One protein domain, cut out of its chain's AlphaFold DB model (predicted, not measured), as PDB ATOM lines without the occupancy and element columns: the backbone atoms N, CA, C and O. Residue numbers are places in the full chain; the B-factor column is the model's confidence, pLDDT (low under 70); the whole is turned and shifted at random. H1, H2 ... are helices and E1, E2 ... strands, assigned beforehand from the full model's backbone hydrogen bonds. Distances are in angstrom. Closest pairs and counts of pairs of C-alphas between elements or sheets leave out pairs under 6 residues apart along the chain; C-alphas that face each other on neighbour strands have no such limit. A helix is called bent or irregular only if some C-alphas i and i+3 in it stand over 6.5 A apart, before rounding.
ATOM      1  N   LEU A 195      48.414 -16.137  19.789       76.69
ATOM      2  CA  LEU A 195      48.178 -16.843  21.039       76.69
ATOM      3  C   LEU A 195      46.685 -16.778  21.366       76.69
ATOM      4  O   LEU A 195      46.092 -15.702  21.360       76.69
ATOM      5  N   LEU A 196      46.052 -17.920  21.631       78.56
ATOM      6  CA  LEU A 196      44.615 -17.934  21.923       78.56
ATOM      7  C   LEU A 196      44.259 -17.076  23.158       78.56
ATOM      8  O   LEU A 196      43.188 -16.476  23.180       78.56
ATOM      9  N   ALA A 197      45.179 -16.930  24.119       74.88
ATOM     10  CA  ALA A 197      45.028 -16.081  25.304       74.88
ATOM     11  C   ALA A 197      44.858 -14.592  24.983       74.88
ATOM     12  O   ALA A 197      44.266 -13.862  25.775       74.88
ATOM     13  N   ASP A 198      45.378 -14.138  23.841       78.50
ATOM     14  CA  ASP A 198      45.359 -12.721  23.472       78.50
ATOM     15  C   ASP A 198      43.957 -12.265  23.037       78.50
ATOM     16  O   ASP A 198      43.686 -11.067  22.910       78.50
ATOM     17  N   PHE A 199      43.033 -13.206  22.808       84.06
ATOM     18  CA  PHE A 199      41.641 -12.878  22.540       84.06
ATOM     19  C   PHE A 199      40.904 -12.542  23.846       84.06
ATOM     20  O   PHE A 199      40.910 -13.346  24.778       84.06
ATOM     21  N   PRO A 200      40.165 -11.415  23.909       85.12
ATOM     22  CA  PRO A 200      39.268 -11.138  25.028       85.12
ATOM     23  C   PRO A 200      38.304 -12.314  25.262       85.12
ATOM     24  O   PRO A 200      37.843 -12.885  24.273       85.12
ATOM     25  N   PRO A 201      37.893 -12.642  26.503       82.62
ATOM     26  CA  PRO A 201      37.131 -13.867  26.790       82.62
ATOM     27  C   PRO A 201      35.892 -14.085  25.902       82.62
ATOM     28  O   PRO A 201      35.682 -15.168  25.362       82.62
ATOM     29  N   LYS A 202      35.117 -13.020  25.648       79.75
ATOM     30  CA  LYS A 202      33.931 -13.053  24.764       79.75
ATOM     31  C   LYS A 202      34.269 -13.295  23.288       79.75
ATOM     32  O   LYS A 202      33.445 -13.800  22.529       79.75
ATOM     33  N   VAL A 203      35.459 -12.882  22.862       85.38
ATOM     34  CA  VAL A 203      35.977 -13.097  21.508       85.38
ATOM     35  C   VAL A 203      36.574 -14.493  21.396       85.38
ATOM     36  O   VAL A 203      36.321 -15.167  20.402       85.38
ATOM     37  N   LEU A 204      37.310 -14.943  22.414       86.38
ATOM     38  CA  LEU A 204      37.898 -16.274  22.477       86.38
ATOM     39  C   LEU A 204      36.823 -17.359  22.387       86.38
ATOM     40  O   LEU A 204      36.948 -18.262  21.566       86.38
ATOM     41  N   GLU A 205      35.723 -17.222  23.129       85.62
ATOM     42  CA  GLU A 205      34.577 -18.137  23.039       85.62
ATOM     43  C   GLU A 205      34.066 -18.264  21.595       85.62
ATOM     44  O   GLU A 205      33.900 -19.364  21.059       85.62
ATOM     45  N   TYR A 206      33.902 -17.130  20.910       87.62
ATOM     46  CA  TYR A 206      33.496 -17.116  19.509       87.62
ATOM     47  C   TYR A 206      34.544 -17.746  18.580       87.62
ATOM     48  O   TYR A 206      34.184 -18.521  17.690       87.62
ATOM     49  N   VAL A 207      35.831 -17.446  18.784       86.94
ATOM     50  CA  VAL A 207      36.947 -18.051  18.041       86.94
ATOM     51  C   VAL A 207      36.912 -19.569  18.200       86.94
ATOM     52  O   VAL A 207      36.928 -20.274  17.194       86.94
ATOM     53  N   MET A 208      36.761 -20.086  19.420       88.56
ATOM     54  CA  MET A 208      36.724 -21.526  19.692       88.56
ATOM     55  C   MET A 208      35.530 -22.218  19.031       88.56
ATOM     56  O   MET A 208      35.703 -23.281  18.432       88.56
ATOM     57  N   ILE A 209      34.349 -21.590  19.017       88.81
ATOM     58  CA  ILE A 209      33.181 -22.095  18.272       88.81
ATOM     59  C   ILE A 209      33.488 -22.194  16.769       88.81
ATOM     60  O   ILE A 209      33.154 -23.189  16.117       88.81
ATOM     61  N   LYS A 210      34.139 -21.175  16.199       87.69
ATOM     62  CA  LYS A 210      34.525 -21.174  14.780       87.69
ATOM     63  C   LYS A 210      35.584 -22.221  14.463       87.69
ATOM     64  O   LYS A 210      35.463 -22.909  13.450       87.69
ATOM     65  N   LEU A 211      36.588 -22.370  15.323       86.69
ATOM     66  CA  LEU A 211      37.627 -23.382  15.167       86.69
ATOM     67  C   LEU A 211      37.060 -24.792  15.276       86.69
ATOM     68  O   LEU A 211      37.395 -25.618  14.433       86.69
ATOM     69  N   LYS A 212      36.159 -25.048  16.231       89.12
ATOM     70  CA  LYS A 212      35.459 -26.330  16.355       89.12
ATOM     71  C   LYS A 212      34.720 -26.684  15.073       89.12
ATOM     72  O   LYS A 212      34.954 -27.743  14.504       89.12
ATOM     73  N   LYS A 213      33.919 -25.753  14.547       86.56
ATOM     74  CA  LYS A 213      33.229 -25.938  13.265       86.56
ATOM     75  C   LYS A 213      34.213 -26.261  12.132       86.56
ATOM     76  O   LYS A 213      33.976 -27.175  11.349       86.56
ATOM     77  N   LEU A 214      35.324 -25.525  12.034       81.44
ATOM     78  CA  LEU A 214      36.344 -25.767  11.010       81.44
ATOM     79  C   LEU A 214      37.064 -27.114  11.195       81.44
ATOM     80  O   LEU A 214      37.402 -27.734  10.190       81.44
ATOM     81  N   ALA A 215      37.300 -27.554  12.432       81.75
ATOM     82  CA  ALA A 215      37.897 -28.849  12.760       81.75
ATOM     83  C   ALA A 215      36.943 -30.005  12.416       81.75
ATOM     84  O   ALA A 215      37.333 -30.931  11.713       81.75
ATOM     85  N   GLU A 216      35.666 -29.901  12.784       81.12
ATOM     86  CA  GLU A 216      34.631 -30.875  12.413       81.12
ATOM     87  C   GLU A 216      34.459 -30.971  10.889       81.12
ATOM     88  O   GLU A 216      34.355 -32.063  10.327       81.12
ATOM     89  N   GLU A 217      34.459 -29.830  10.189       73.75
ATOM     90  CA  GLU A 217      34.449 -29.796   8.724       73.75
ATOM     91  C   GLU A 217      35.721 -30.415   8.131       73.75
ATOM     92  O   GLU A 217      35.639 -31.111   7.124       73.75
ATOM     93  N   ALA A 218      36.884 -30.164   8.737       68.62
ATOM     94  CA  ALA A 218      38.170 -30.734   8.343       68.62
ATOM     95  C   ALA A 218      38.179 -32.267   8.470       68.62
ATOM     96  O   ALA A 218      38.550 -32.950   7.515       68.62
ATOM     97  N   VAL A 219      37.688 -32.803   9.592       66.94
ATOM     98  CA  VAL A 219      37.550 -34.249   9.826       66.94
ATOM     99  C   VAL A 219      36.591 -34.884   8.823       66.94
ATOM    100  O   VAL A 219      36.943 -35.884   8.200       66.94
ATOM    101  N   LYS A 220      35.411 -34.287   8.608       66.94
ATOM    102  CA  LYS A 220      34.414 -34.797   7.646       66.94
ATOM    103  C   LYS A 220      34.935 -34.864   6.215       66.94
ATOM    104  O   LYS A 220      34.479 -35.694   5.447       66.94
ATOM    105  N   GLN A 221      35.845 -33.967   5.858       53.78
ATOM    106  CA  GLN A 221      36.345 -33.780   4.496       53.78
ATOM    107  C   GLN A 221      37.783 -34.277   4.301       53.78
ATOM    108  O   GLN A 221      38.425 -33.953   3.302       53.78
ATOM    109  N   ASP A 222      38.303 -35.016   5.277       56.09
ATOM    110  CA  ASP A 222      39.639 -35.601   5.279       56.09
ATOM    111  C   ASP A 222      40.777 -34.629   4.884       56.09
ATOM    112  O   ASP A 222      41.682 -34.931   4.102       56.09
ATOM    113  N   TYR A 223      40.726 -33.408   5.420       56.88
ATOM    114  CA  TYR A 223      41.722 -32.358   5.184       56.88
ATOM    115  C   TYR A 223      41.911 -31.489   6.425       56.88
ATOM    116  O   TYR A 223      41.213 -31.643   7.411       56.88
ATOM    117  N   ARG A 224      42.887 -30.573   6.412       62.22
ATOM    118  CA  ARG A 224      43.309 -29.833   7.616       62.22
ATOM    119  C   ARG A 224      43.101 -28.328   7.452       62.22
ATOM    120  O   ARG A 224      43.893 -27.682   6.764       62.22
ATOM    121  N   LYS A 225      42.056 -27.785   8.093       69.00
ATOM    122  CA  LYS A 225      41.688 -26.348   8.082       69.00
ATOM    123  C   LYS A 225      42.308 -25.548   9.227       69.00
ATOM    124  O   LYS A 225      42.672 -24.388   9.029       69.00
ATOM    125  N   VAL A 226      42.443 -26.175  10.396       76.31
ATOM    126  CA  VAL A 226      42.945 -25.561  11.631       76.31
ATOM    127  C   VAL A 226      44.292 -26.174  11.996       76.31
ATOM    128  O   VAL A 226      44.484 -27.389  11.911       76.31
ATOM    129  N   ARG A 227      45.249 -25.323  12.365       76.31
ATOM    130  CA  ARG A 227      46.607 -25.719  12.744       76.31
ATOM    131  C   ARG A 227      47.051 -24.927  13.966       76.31
ATOM    132  O   ARG A 227      46.688 -23.757  14.080       76.31
ATOM    133  N   ILE A 228      47.842 -25.551  14.834       69.56
ATOM    134  CA  ILE A 228      48.405 -24.917  16.033       69.56
ATOM    135  C   ILE A 228      49.904 -25.207  16.168       69.56
ATOM    136  O   ILE A 228      50.398 -26.218  15.658       69.56
ATOM    137  N   TYR A 229      50.622 -24.303  16.837       67.06
ATOM    138  CA  TYR A 229      52.001 -24.522  17.285       67.06
ATOM    139  C   TYR A 229      52.055 -24.764  18.795       67.06
ATOM    140  O   TYR A 229      51.302 -24.149  19.551       67.06
ATOM    141  N   SER A 230      52.992 -25.624  19.209       55.94
ATOM    142  CA  SER A 230      53.408 -25.739  20.611       55.94
ATOM    143  C   SER A 230      54.278 -24.550  21.009       55.94
ATOM    144  O   SER A 230      55.203 -24.199  20.273       55.94
ATOM    145  N   GLU A 231      54.067 -24.004  22.205       49.56
ATOM    146  CA  GLU A 231      55.000 -23.064  22.839       49.56
ATOM    147  C   GLU A 231      56.404 -23.645  23.047       49.56
ATOM    148  O   GLU A 231      57.395 -22.928  22.924       49.56
ATOM    149  N   THR A 232      56.517 -24.945  23.335       45.84
ATOM    150  CA  THR A 232      57.800 -25.561  23.718       45.84
ATOM    151  C   THR A 232      58.765 -25.752  22.551       45.84
ATOM    152  O   THR A 232      59.933 -26.058  22.779       45.84
ATOM    153  N   GLN A 233      58.313 -25.563  21.306       44.38
ATOM    154  CA  GLN A 233      59.133 -25.754  20.112       44.38
ATOM    155  C   GLN A 233      58.691 -24.840  18.947       44.38
ATOM    156  O   GLN A 233      58.028 -25.296  18.011       44.38
ATOM    157  N   PRO A 234      59.128 -23.564  18.911       37.16
ATOM    158  CA  PRO A 234      58.846 -22.642  17.801       37.16
ATOM    159  C   PRO A 234      59.435 -23.070  16.436       37.16
ATOM    160  O   PRO A 234      59.217 -22.390  15.432       37.16
ATOM    161  N   GLY A 235      60.191 -24.178  16.381       39.47
ATOM    162  CA  GLY A 235      60.909 -24.654  15.195       39.47
ATOM    163  C   GLY A 235      60.564 -26.058  14.676       39.47
ATOM    164  O   GLY A 235      60.942 -26.353  13.545       39.47
ATOM    165  N   SER A 236      59.858 -26.922  15.418       42.06
ATOM    166  CA  SER A 236      59.840 -28.377  15.123       42.06
ATOM    167  C   SER A 236      58.461 -29.042  15.041       42.06
ATOM    168  O   SER A 236      58.323 -30.236  15.279       42.06
ATOM    169  N   GLY A 237      57.452 -28.312  14.563       53.53
ATOM    170  CA  GLY A 237      56.295 -28.943  13.923       53.53
ATOM    171  C   GLY A 237      54.991 -28.174  14.082       53.53
ATOM    172  O   GLY A 237      54.731 -27.535  15.094       53.53
ATOM    173  N   THR A 238      54.163 -28.223  13.044       60.34
ATOM    174  CA  THR A 238      52.788 -27.723  13.075       60.34
ATOM    175  C   THR A 238      51.860 -28.916  13.244       60.34
ATOM    176  O   THR A 238      51.835 -29.773  12.359       60.34
ATOM    177  N   ALA A 239      51.075 -28.963  14.320       64.56
ATOM    178  CA  ALA A 239      50.020 -29.961  14.452       64.56
ATOM    179  C   ALA A 239      48.738 -29.473  13.777       64.56
ATOM    180  O   ALA A 239      48.428 -28.276  13.773       64.56
ATOM    181  N   ALA A 240      47.975 -30.400  13.199       70.62
ATOM    182  CA  ALA A 240      46.613 -30.088  12.789       70.62
ATOM    183  C   ALA A 240      45.640 -30.439  13.897       70.62
ATOM    184  O   ALA A 240      45.748 -31.505  14.500       70.62
ATOM    185  N   VAL A 241      44.691 -29.538  14.118       74.19
ATOM    186  CA  VAL A 241      43.621 -29.739  15.087       74.19
ATOM    187  C   VAL A 241      42.569 -30.630  14.447       74.19
ATOM    188  O   VAL A 241      42.072 -30.328  13.358       74.19
ATOM    189  N   ILE A 242      42.278 -31.735  15.119       72.31
ATOM    190  CA  ILE A 242      41.295 -32.737  14.704       72.31
ATOM    191  C   ILE A 242      40.005 -32.631  15.512       72.31
ATOM    192  O   ILE A 242      38.963 -33.021  15.005       72.31
ATOM    193  N   ASP A 243      40.047 -32.056  16.715       82.75
ATOM    194  CA  ASP A 243      38.839 -31.754  17.480       82.75
ATOM    195  C   ASP A 243      39.066 -30.612  18.484       82.75
ATOM    196  O   ASP A 243      40.205 -30.291  18.843       82.75
ATOM    197  N   VAL A 244      37.967 -29.994  18.916       86.00
ATOM    198  CA  VAL A 244      37.928 -28.934  19.924       86.00
ATOM    199  C   VAL A 244      36.778 -29.199  20.902       86.00
ATOM    200  O   VAL A 244      35.595 -29.092  20.557       86.00
ATOM    201  N   ILE A 245      37.121 -29.487  22.158       85.56
ATOM    202  CA  ILE A 245      36.154 -29.623  23.253       85.56
ATOM    203  C   ILE A 245      35.925 -28.246  23.875       85.56
ATOM    204  O   ILE A 245      36.875 -27.504  24.115       85.56
ATOM    205  N   ILE A 246      34.657 -27.890  24.092       87.00
ATOM    206  CA  ILE A 246      34.230 -26.570  24.571       87.00
ATOM    207  C   ILE A 246      33.405 -26.740  25.848       87.00
ATOM    208  O   ILE A 246      32.443 -27.511  25.851       87.00
ATOM    209  N   GLY A 247      33.737 -25.970  26.881       85.88
ATOM    210  CA  GLY A 247      33.086 -25.946  28.190       85.88
ATOM    211  C   GLY A 247      33.766 -26.873  29.195       85.88
ATOM    212  O   GLY A 247      34.033 -28.030  28.876       85.88
ATOM    213  N   HIS A 248      33.991 -26.369  30.410       84.94
ATOM    214  CA  HIS A 248      34.675 -27.079  31.495       84.94
ATOM    215  C   HIS A 248      34.117 -28.494  31.735       84.94
ATOM    216  O   HIS A 248      34.852 -29.466  31.593       84.94
ATOM    217  N   ASP A 249      32.806 -28.640  31.951       86.44
ATOM    218  CA  ASP A 249      32.177 -29.950  32.205       86.44
ATOM    219  C   ASP A 249      32.401 -30.960  31.067       86.44
ATOM    220  O   ASP A 249      32.580 -32.156  31.293       86.44
ATOM    221  N   ASN A 250      32.419 -30.485  29.816       86.19
ATOM    222  CA  ASN A 250      32.678 -31.342  28.659       86.19
ATOM    223  C   ASN A 250      34.149 -31.752  28.578       86.19
ATOM    224  O   ASN A 250      34.438 -32.860  28.128       86.19
ATOM    225  N   VAL A 251      35.065 -30.869  28.989       84.19
ATOM    226  CA  VAL A 251      36.490 -31.184  29.105       84.19
ATOM    227  C   VAL A 251      36.696 -32.244  30.177       84.19
ATOM    228  O   VAL A 251      37.317 -33.259  29.883       84.19
ATOM    229  N   ILE A 252      36.131 -32.060  31.373       85.44
ATOM    230  CA  ILE A 252      36.242 -33.038  32.463       85.44
ATOM    231  C   ILE A 252      35.698 -34.397  32.025       85.44
ATOM    232  O   ILE A 252      36.438 -35.378  32.078       85.44
ATOM    233  N   ARG A 253      34.478 -34.446  31.473       87.38
ATOM    234  CA  ARG A 253      33.891 -35.697  30.963       87.38
ATOM    235  C   ARG A 253      34.784 -36.371  29.919       87.38
ATOM    236  O   ARG A 253      35.009 -37.573  29.982       87.38
ATOM    237  N   PHE A 254      35.325 -35.601  28.974       83.69
ATOM    238  CA  PHE A 254      36.237 -36.141  27.967       83.69
ATOM    239  C   PHE A 254      37.507 -36.729  28.602       83.69
ATOM    240  O   PHE A 254      37.974 -37.790  28.199       83.69
ATOM    241  N   LEU A 255      38.077 -36.074  29.612       81.06
ATOM    242  CA  LEU A 255      39.279 -36.561  30.292       81.06
ATOM    243  C   LEU A 255      39.009 -37.793  31.169       81.06
ATOM    244  O   LEU A 255      39.879 -38.657  31.268       81.06
ATOM    245  N   GLU A 256      37.812 -37.916  31.744       83.19
ATOM    246  CA  GLU A 256      37.358 -39.129  32.438       83.19
ATOM    247  C   GLU A 256      37.202 -40.315  31.472       83.19
ATOM    248  O   GLU A 256      37.634 -41.426  31.781       83.19
ATOM    249  N   GLU A 257      36.647 -40.072  30.281       80.38
ATOM    250  CA  GLU A 257      36.505 -41.072  29.211       80.38
ATOM    251  C   GLU A 257      37.860 -41.446  28.572       80.38
ATOM    252  O   GLU A 257      38.029 -42.555  28.058       80.38
ATOM    253  N   HIS A 258      38.852 -40.551  28.650       77.19
ATOM    254  CA  HIS A 258      40.185 -40.703  28.059       77.19
ATOM    255  C   HIS A 258      41.313 -40.497  29.098       77.19
ATOM    256  O   HIS A 258      42.106 -39.551  28.991       77.19
ATOM    257  N   PRO A 259      41.472 -41.416  30.075       71.38
ATOM    258  CA  PRO A 259      42.353 -41.238  31.241       71.38
ATOM    259  C   PRO A 259      43.839 -41.056  30.892       71.38
ATOM    260  O   PRO A 259      44.590 -40.425  31.638       71.38
ATOM    261  N   LYS A 260      44.286 -41.561  29.734       67.44
ATOM    262  CA  LYS A 260      45.655 -41.343  29.234       67.44
ATOM    263  C   LYS A 260      45.877 -39.898  28.773       67.44
ATOM    264  O   LYS A 260      46.902 -39.304  29.099       67.44
ATOM    265  N   GLY A 261      44.905 -39.309  28.073       65.19
ATOM    266  CA  GLY A 261      44.927 -37.890  27.713       65.19
ATOM    267  C   GLY A 261      44.936 -37.011  28.965       65.19
ATOM    268  O   GLY A 261      45.751 -36.095  29.064       65.19
ATOM    269  N   ALA A 262      44.124 -37.368  29.966       71.38
ATOM    270  CA  ALA A 262      44.063 -36.690  31.262       71.38
ATOM    271  C   ALA A 262      45.412 -36.632  31.991       71.38
ATOM    272  O   ALA A 262      45.756 -35.590  32.549       71.38
ATOM    273  N   PHE A 263      46.213 -37.704  31.940       74.44
ATOM    274  CA  PHE A 263      47.562 -37.712  32.514       74.44
ATOM    275  C   PHE A 263      48.469 -36.641  31.883       74.44
ATOM    276  O   PHE A 263      49.138 -35.895  32.602       74.44
ATOM    277  N   HIS A 264      48.452 -36.512  30.552       69.44
ATOM    278  CA  HIS A 264      49.232 -35.493  29.845       69.44
ATOM    279  C   HIS A 264      48.729 -34.070  30.114       69.44
ATOM    280  O   HIS A 264      49.555 -33.172  30.288       69.44
ATOM    281  N   VAL A 265      47.404 -33.865  30.200       71.62
ATOM    282  CA  VAL A 265      46.824 -32.573  30.622       71.62
ATOM    283  C   VAL A 265      47.349 -32.200  32.000       71.62
ATOM    284  O   VAL A 265      47.903 -31.120  32.180       71.62
ATOM    285  N   LYS A 266      47.187 -33.108  32.966       74.00
ATOM    286  CA  LYS A 266      47.474 -32.856  34.376       74.00
ATOM    287  C   LYS A 266      48.953 -32.566  34.606       74.00
ATOM    288  O   LYS A 266      49.274 -31.537  35.189       74.00
ATOM    289  N   LYS A 267      49.843 -33.398  34.054       74.50
ATOM    290  CA  LYS A 267      51.297 -33.182  34.117       74.50
ATOM    291  C   LYS A 267      51.687 -31.804  33.574       74.50
ATOM    292  O   LYS A 267      52.512 -31.111  34.161       74.50
ATOM    293  N   ARG A 268      51.088 -31.386  32.455       67.44
ATOM    294  CA  ARG A 268      51.411 -30.094  31.843       67.44
ATOM    295  C   ARG A 268      50.835 -28.910  32.623       67.44
ATOM    296  O   ARG A 268      51.488 -27.877  32.693       67.44
ATOM    297  N   LEU A 269      49.644 -29.042  33.205       71.75
ATOM    298  CA  LEU A 269      49.073 -28.027  34.097       71.75
ATOM    299  C   LEU A 269      49.925 -27.844  35.358       71.75
ATOM    300  O   LEU A 269      50.178 -26.708  35.749       71.75
ATOM    301  N   GLU A 270      50.447 -28.939  35.920       76.44
ATOM    302  CA  GLU A 270      51.392 -28.917  37.044       76.44
ATOM    303  C   GLU A 270      52.694 -28.182  36.680       76.44
ATOM    304  O   GLU A 270      53.114 -27.288  37.412       76.44
ATOM    305  N   GLU A 271      53.287 -28.469  35.511       71.94
ATOM    306  CA  GLU A 271      54.468 -27.747  34.990       71.94
ATOM    307  C   GLU A 271      54.230 -26.234  34.816       71.94
ATOM    308  O   GLU A 271      55.178 -25.450  34.821       71.94
ATOM    309  N   LEU A 272      52.971 -25.823  34.645       62.75
ATOM    310  CA  LEU A 272      52.558 -24.436  34.423       62.75
ATOM    311  C   LEU A 272      51.975 -23.763  35.676       62.75
ATOM    312  O   LEU A 272      51.594 -22.595  35.601       62.75
ATOM    313  N   GLY A 273      51.885 -24.475  36.805       76.81
ATOM    314  CA  GLY A 273      51.293 -23.966  38.044       76.81
ATOM    315  C   GLY A 273      49.793 -23.655  37.950       76.81
ATOM    316  O   GLY A 273      49.335 -22.710  38.587       76.81
ATOM    317  N   LYS A 274      49.036 -24.406  37.139       76.38
ATOM    318  CA  LYS A 274      47.588 -24.216  36.917       76.38
ATOM    319  C   LYS A 274      46.763 -25.416  37.375       76.38
ATOM    320  O   LYS A 274      47.280 -26.529  37.472       76.38
ATOM    321  N   SER A 275      45.471 -25.184  37.616       80.88
ATOM    322  CA  SER A 275      44.498 -26.231  37.931       80.88
ATOM    323  C   SER A 275      43.771 -26.716  36.672       80.88
ATOM    324  O   SER A 275      43.661 -26.003  35.674       80.88
ATOM    325  N   LEU A 276      43.240 -27.944  36.719       77.38
ATOM    326  CA  LEU A 276      42.305 -28.449  35.708       77.38
ATOM    327  C   LEU A 276      40.982 -27.664  35.718       77.38
ATOM    328  O   LEU A 276      40.327 -27.549  34.683       77.38
ATOM    329  N   ASP A 277      40.648 -27.065  36.862       78.56
ATOM    330  CA  ASP A 277      39.474 -26.208  37.054       78.56
ATOM    331  C   ASP A 277      39.528 -24.934  36.194       78.56
ATOM    332  O   ASP A 277      38.497 -24.339  35.890       78.56
ATOM    333  N   ASP A 278      40.721 -24.553  35.728       71.75
ATOM    334  CA  ASP A 278      40.941 -23.359  34.908       71.75
ATOM    335  C   ASP A 278      40.760 -23.622  33.396       71.75
ATOM    336  O   ASP A 278      40.956 -22.723  32.575       71.75
ATOM    337  N   VAL A 279      40.428 -24.855  32.987       76.12
ATOM    338  CA  VAL A 279      40.381 -25.255  31.571       76.12
ATOM    339  C   VAL A 279      38.946 -25.250  31.037       76.12
ATOM    340  O   VAL A 279      38.171 -26.161  31.328       76.12
ATOM    341  N   ASN A 280      38.603 -24.274  30.181       79.50
ATOM    342  CA  ASN A 280      37.295 -24.234  29.503       79.50
ATOM    343  C   ASN A 280      37.314 -24.793  28.075       79.50
ATOM    344  O   ASN A 280      36.247 -25.044  27.514       79.50
ATOM    345  N   TYR A 281      38.484 -25.004  27.468       83.44
ATOM    346  CA  TYR A 281      38.585 -25.586  26.127       83.44
ATOM    347  C   TYR A 281      39.770 -26.545  26.002       83.44
ATOM    348  O   TYR A 281      40.839 -26.326  26.576       83.44
ATOM    349  N   LEU A 282      39.594 -27.579  25.179       81.38
ATOM    350  CA  LEU A 282      40.595 -28.605  24.891       81.38
ATOM    351  C   LEU A 282      40.834 -28.687  23.384       81.38
ATOM    352  O   LEU A 282      39.877 -28.880  22.634       81.38
ATOM    353  N   LEU A 283      42.084 -28.571  22.927       79.81
ATOM    354  CA  LEU A 283      42.428 -28.746  21.515       79.81
ATOM    355  C   LEU A 283      43.110 -30.099  21.310       79.81
ATOM    356  O   LEU A 283      44.172 -30.383  21.862       79.81
ATOM    357  N   ILE A 284      42.534 -30.937  20.457       75.50
ATOM    358  CA  ILE A 284      43.125 -32.234  20.126       75.50
ATOM    359  C   ILE A 284      43.883 -32.069  18.812       75.50
ATOM    360  O   ILE A 284      43.288 -31.753  17.779       75.50
ATOM    361  N   GLY A 285      45.205 -32.229  18.859       70.50
ATOM    362  CA  GLY A 285      46.098 -32.026  17.722       70.50
ATOM    363  C   GLY A 285      46.906 -33.273  17.372       70.50
ATOM    364  O   GLY A 285      47.165 -34.113  18.219       70.50
ATOM    365  N   VAL A 286      47.327 -33.391  16.113       64.19
ATOM    366  CA  VAL A 286      48.247 -34.449  15.659       64.19
ATOM    367  C   VAL A 286      49.313 -33.878  14.719       64.19
ATOM    368  O   VAL A 286      48.994 -33.175  13.750       64.19
ATOM    369  N   TYR A 287      50.588 -34.177  14.993       57.62
ATOM    370  CA  TYR A 287      51.723 -33.761  14.150       57.62
ATOM    371  C   TYR A 287      51.763 -34.518  12.828       57.62
ATOM    372  O   TYR A 287      52.071 -33.940  11.785       57.62
ATOM    373  N   ASP A 288      51.418 -35.802  12.862       56.47
ATOM    374  CA  ASP A 288      51.361 -36.612  11.661       56.47
ATOM    375  C   ASP A 288      50.086 -36.281  10.878       56.47
ATOM    376  O   ASP A 288      48.973 -36.328  11.415       56.47
ATOM    377  N   ASN A 289      50.255 -35.942   9.591       50.72
ATOM    378  CA  ASN A 289      49.152 -35.643   8.685       50.72
ATOM    379  C   ASN A 289      48.193 -36.818   8.425       50.72
ATOM    380  O   ASN A 289      47.075 -36.620   7.933       50.72
ATOM    381  N   SER A 290      48.620 -38.012   8.820       45.94
ATOM    382  CA  SER A 290      48.006 -39.292   8.512       45.94
ATOM    383  C   SER A 290      47.268 -39.955   9.686       45.94
ATOM    384  O   SER A 290      46.712 -41.024   9.503       45.94
ATOM    385  N   ILE A 291      47.156 -39.334  10.861       51.88
ATOM    386  CA  ILE A 291      46.417 -39.933  11.991       51.88
ATOM    387  C   ILE A 291      44.936 -39.500  11.964       51.88
ATOM    388  O   ILE A 291      44.634 -38.316  11.779       51.88
ATOM    389  N   SER A 292      44.012 -40.462  12.103       56.66
ATOM    390  CA  SER A 292      42.558 -40.230  12.215       56.66
ATOM    391  C   SER A 292      42.159 -39.849  13.646       56.66
ATOM    392  O   SER A 292      42.890 -40.161  14.578       56.66
ATOM    393  N   LEU A 293      40.988 -39.229  13.853       60.59
ATOM    394  CA  LEU A 293      40.511 -38.909  15.209       60.59
ATOM    395  C   LEU A 293      40.395 -40.158  16.086       60.59
ATOM    396  O   LEU A 293      40.890 -40.164  17.203       60.59
ATOM    397  N   LYS A 294      39.836 -41.244  15.543       62.66
ATOM    398  CA  LYS A 294      39.725 -42.521  16.252       62.66
ATOM    399  C   LYS A 294      41.095 -43.054  16.695       62.66
ATOM    400  O   LYS A 294      41.257 -43.398  17.855       62.66
ATOM    401  N   ARG A 295      42.094 -43.039  15.804       59.19
ATOM    402  CA  ARG A 295      43.455 -43.481  16.131       59.19
ATOM    403  C   ARG A 295      44.169 -42.509  17.067       59.19
ATOM    404  O   ARG A 295      44.887 -42.960  17.936       59.19
ATOM    405  N   ALA A 296      43.950 -41.201  16.954       61.19
ATOM    406  CA  ALA A 296      44.528 -40.226  17.881       61.19
ATOM    407  C   ALA A 296      44.041 -40.422  19.326       61.19
ATOM    408  O   ALA A 296      44.797 -40.181  20.262       61.19
ATOM    409  N   LEU A 297      42.795 -40.881  19.492       63.12
ATOM    410  CA  LEU A 297      42.220 -41.245  20.789       63.12
ATOM    411  C   LEU A 297      42.738 -42.598  21.319       63.12
ATOM    412  O   LEU A 297      42.627 -42.857  22.516       63.12
ATOM    413  N   GLU A 298      43.298 -43.448  20.451       60.81
ATOM    414  CA  GLU A 298      43.790 -44.803  20.763       60.81
ATOM    415  C   GLU A 298      45.341 -44.905  20.818       60.81
ATOM    416  O   GLU A 298      45.864 -45.801  21.479       60.81
ATOM    417  N   ASP A 299      46.085 -44.009  20.152       57.38
ATOM    418  CA  ASP A 299      47.547 -44.043  19.951       57.38
ATOM    419  C   ASP A 299      48.304 -43.258  21.037       57.38
ATOM    420  O   ASP A 299      48.100 -42.060  21.246       57.38
ATOM    421  N   GLU A 300      49.230 -43.946  21.705       53.38
ATOM    422  CA  GLU A 300      49.998 -43.452  22.855       53.38
ATOM    423  C   GLU A 300      51.020 -42.359  22.499       53.38
ATOM    424  O   GLU A 300      51.501 -41.660  23.388       53.38
ATOM    425  N   ASN A 301      51.337 -42.176  21.212       48.78
ATOM    426  CA  ASN A 301      52.319 -41.190  20.747       48.78
ATOM    427  C   ASN A 301      51.688 -39.867  20.267       48.78
ATOM    428  O   ASN A 301      52.400 -38.972  19.799       48.78
ATOM    429  N   CYS A 302      50.359 -39.722  20.349       54.75
ATOM    430  CA  CYS A 302      49.675 -38.491  19.952       54.75
ATOM    431  C   CYS A 302      49.851 -37.374  20.994       54.75
ATOM    432  O   CYS A 302      49.667 -37.575  22.192       54.75
ATOM    433  N   GLN A 303      50.201 -36.168  20.531       55.66
ATOM    434  CA  GLN A 303      50.393 -35.005  21.401       55.66
ATOM    435  C   GLN A 303      49.101 -34.218  21.547       55.66
ATOM    436  O   GLN A 303      48.582 -33.656  20.586       55.66
ATOM    437  N   TYR A 304      48.623 -34.114  22.773       57.41
ATOM    438  CA  TYR A 304      47.447 -33.335  23.074       57.41
ATOM    439  C   TYR A 304      47.827 -31.914  23.520       57.41
ATOM    440  O   TYR A 304      48.766 -31.732  24.298       57.41
ATOM    441  N   TYR A 305      47.103 -30.906  23.029       56.91
ATOM    442  CA  TYR A 305      47.403 -29.502  23.297       56.91
ATOM    443  C   TYR A 305      46.352 -28.905  24.205       56.91
ATOM    444  O   TYR A 305      45.186 -28.738  23.847       56.91
ATOM    445  N   PHE A 306      46.780 -28.556  25.402       59.06
ATOM    446  CA  PHE A 306      45.863 -28.146  26.437       59.06
ATOM    447  C   PHE A 306      46.201 -26.737  26.891       59.06
ATOM    448  O   PHE A 306      47.374 -26.381  27.006       59.06
ATOM    449  N   THR A 307      45.142 -25.980  27.163       51.38
ATOM    450  CA  THR A 307      45.081 -24.581  27.605       51.38
ATOM    451  C   THR A 307      44.887 -23.525  26.509       51.38
ATOM    452  O   THR A 307      45.585 -23.469  25.498       51.38
ATOM    453  N   GLU A 308      43.939 -22.626  26.792       52.53
ATOM    454  CA  GLU A 308      43.672 -21.366  26.087       52.53
ATOM    455  C   GLU A 308      44.895 -20.453  26.021       52.53
ATOM    456  O   GLU A 308      44.968 -19.584  25.163       52.53
ATOM    457  N   HIS A 309      45.841 -20.606  26.948       53.53
ATOM    458  CA  HIS A 309      46.852 -19.584  27.185       53.53
ATOM    459  C   HIS A 309      48.157 -19.809  26.427       53.53
ATOM    460  O   HIS A 309      48.914 -18.862  26.281       53.53
ATOM    461  N   ASN A 310      48.394 -21.018  25.904       57.84
ATOM    462  CA  ASN A 310      49.717 -21.437  25.418       57.84
ATOM    463  C   ASN A 310      49.667 -22.119  24.033       57.84
ATOM    464  O   ASN A 310      50.607 -22.800  23.612       57.84
ATOM    465  N   ALA A 311      48.548 -21.970  23.319       66.88
ATOM    466  CA  ALA A 311      48.362 -22.493  21.971       66.88
ATOM    467  C   ALA A 311      48.355 -21.348  20.956       66.88
ATOM    468  O   ALA A 311      47.501 -20.460  20.986       66.88
ATOM    469  N   TYR A 312      49.302 -21.399  20.024       70.00
ATOM    470  CA  TYR A 312      49.376 -20.453  18.919       70.00
ATOM    471  C   TYR A 312      48.500 -20.947  17.770       70.00
ATOM    472  O   TYR A 312      48.860 -21.892  17.062       70.00
ATOM    473  N   LEU A 313      47.356 -20.298  17.566       76.06
ATOM    474  CA  LEU A 313      46.468 -20.538  16.436       76.06
ATOM    475  C   LEU A 313      47.109 -20.045  15.146       76.06
ATOM    476  O   LEU A 313      47.290 -18.843  14.969       76.06
ATOM    477  N   VAL A 314      47.366 -20.946  14.199       74.88
ATOM    478  CA  VAL A 314      47.845 -20.573  12.866       74.88
ATOM    479  C   VAL A 314      46.707 -19.951  12.062       74.88
ATOM    480  O   VAL A 314      45.720 -20.622  11.749       74.88
ATOM    481  N   LEU A 315      46.859 -18.691  11.654       71.00
ATOM    482  CA  LEU A 315      45.868 -17.997  10.832       71.00
ATOM    483  C   LEU A 315      45.987 -18.431   9.361       71.00
ATOM    484  O   LEU A 315      46.504 -17.698   8.517       71.00
ATOM    485  N   THR A 316      45.524 -19.641   9.040       69.38
ATOM    486  CA  THR A 316      45.373 -20.112   7.651       69.38
ATOM    487  C   THR A 316      44.385 -19.230   6.882       69.38
ATOM    488  O   THR A 316      43.603 -18.500   7.484       69.38
ATOM    489  N   THR A 317      44.373 -19.278   5.545       66.31
ATOM    490  CA  THR A 317      43.421 -18.479   4.746       66.31
ATOM    491  C   THR A 317      41.968 -18.769   5.133       66.31
ATOM    492  O   THR A 317      41.139 -17.865   5.164       66.31
ATOM    493  N   GLU A 318      41.659 -20.023   5.453       70.12
ATOM    494  CA  GLU A 318      40.350 -20.470   5.914       70.12
ATOM    495  C   GLU A 318      40.002 -19.890   7.292       70.12
ATOM    496  O   GLU A 318      38.916 -19.336   7.451       70.12
ATOM    497  N   VAL A 319      40.932 -19.940   8.254       77.44
ATOM    498  CA  VAL A 319      40.755 -19.341   9.589       77.44
ATOM    499  C   VAL A 319      40.624 -17.820   9.485       77.44
ATOM    500  O   VAL A 319      39.716 -17.244  10.074       77.44
ATOM    501  N   GLN A 320      41.460 -17.164   8.678       74.81
ATOM    502  CA  GLN A 320      41.379 -15.720   8.444       74.81
ATOM    503  C   GLN A 320      40.032 -15.326   7.843       74.81
ATOM    504  O   GLN A 320      39.409 -14.365   8.286       74.81
ATOM    505  N   LYS A 321      39.556 -16.089   6.856       75.75
ATOM    506  CA  LYS A 321      38.264 -15.831   6.225       75.75
ATOM    507  C   LYS A 321      37.107 -16.008   7.200       75.75
ATOM    508  O   LYS A 321      36.162 -15.223   7.157       75.75
ATOM    509  N   GLU A 322      37.175 -17.021   8.054       80.25
ATOM    510  CA  GLU A 322      36.115 -17.309   9.020       80.25
ATOM    511  C   GLU A 322      36.097 -16.302  10.181       80.25
ATOM    512  O   GLU A 322      35.015 -15.899  10.609       80.25
ATOM    513  N   LEU A 323      37.267 -15.862  10.663       78.31
ATOM    514  CA  LEU A 323      37.382 -14.924  11.787       78.31
ATOM    515  C   LEU A 323      37.259 -13.452  11.361       78.31
ATOM    516  O   LEU A 323      36.625 -12.659  12.060       78.31
ATOM    517  N   PHE A 324      37.831 -13.082  10.212       74.31
ATOM    518  CA  PHE A 324      37.971 -11.687   9.773       74.31
ATOM    519  C   PHE A 324      37.206 -11.363   8.473       74.31
ATOM    520  O   PHE A 324      36.962 -10.197   8.174       74.31
ATOM    521  N   GLY A 325      36.771 -12.357   7.688       72.44
ATOM    522  CA  GLY A 325      36.079 -12.138   6.408       72.44
ATOM    523  C   GLY A 325      37.026 -11.975   5.204       72.44
ATOM    524  O   GLY A 325      37.970 -12.738   5.032       72.44
TER     525      GLY A 325
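Overview. This is residues 195 to 325 of the 803 residues of the protein "Piwi domain-containing protein" of Thermococcus barophilus (strain DSM 11836 / MP) (UniProt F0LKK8). A strongly twisted sheet of five strands is curled like part of a barrel and folded back on itself, E4 and E3 facing E1 and E5 with E2 as the hinge, and the long helix H1 crosses over E3 and E2. H2 and H3 meet at a corner and, like the short H4, graze the sheet, while H5 packs on H1 and is not on the sheet. The 131 printed residues hold five named helices and five named strands, in the order H1 E1 E2 H2 H3 E3 H4 E4 E5 H5; the class is mixed, helices and strands. The sheet's order is E4 E3 E2 E1 E5, all antiparallel. The whole is compact, with a radius of gyration of the C-alphas of 13.8 A, and rounded, with spans of 37 by 34 by 30 A.

Along the chain. Start at Leu 195 and go on to C-alpha 201 at (37.131, -13.867, 26.790); from there H1 runs over residues 201 to 220, 28.5 A long. E1 follows at residues 227 to 230, then E2 at residues 238 to 246, 21.9 A from C-alpha 238 at (52.788, -27.723, 13.075) to C-alpha 246. Next find H2 at residues 248 to 257, 14.3 A, and H3 at residues 259 to 271, 18.5 A. E3 spans residues 281 to 286, 16.8 A, and H4 residues 293 to 298, 8.7 A. E4 is residues 304 to 306, E5 residues 311 to 314, and H5 residues 317 to 324, 10.1 A, ending at C-alpha 324 at (37.971, -11.687, 9.773).

Arrangement. Look first at the sheet, whose edge strands are E4 and E5. E2 bends by 65 degrees at residue 242, and its pairing is staggered: residues 238 to 240 pair with E1 and residues 240 to 246 with E3. In the antiparallel pair E3 and E2, at 148 degrees, N 242 and O 284 are 2.8 A apart, within hydrogen-bond range. E1 and E2 form a hairpin, with N 228 and O 239 at 3.0 A. E5 is antiparallel to E1, with N 314 and O 227 at 2.9 A, and E4 to E3, with N 305 and O 283 at 3.2 A. This is a folded sheet, one sheet bent back into two leaves: E4 and E3 face E1 and E5, with 12 pairs of C-alphas within 11 A. H1 is on the sheet at a height of 7.8 A, over E3 and E2; on the local plane it stands at 65 degrees to E2, across the strands. Its closest C-alphas to E2 are those of Lys 212 and Val 244, 5.1 A apart. With residues 207 to 214 alone H1 touches H5, at a shallow tilt of 32 degrees, opposite ways; the closest C-alphas, of Val 207 and Leu 323, are 7.0 A apart. H2 and H3 only just touch, only at the corner, with 3 pairs of C-alphas within 8 A; the closest are those of Leu 255 and Ala 262, 4.9 A apart. H2 only grazes the sheet with residues 248 to 255, H3 with residues 261 to 269 and H4 with residues 293 to 297. H1 is apart from H2 and H3. In H2, H4 and H5 every O i to N i+4 pair is within hydrogen-bond range; H1 has 15 of 16 and H3 8 of 9.

Size, cuts and confidence. The two C-alphas farthest apart are those of Pro 259 and Gly 325, 38.8 A. The printed part has no cut, and no link is long. Its mean pLDDT is 70.8; 53 residues are under 70, among them residues 218 to 225, 228 to 239 and 286 to 311 of this model.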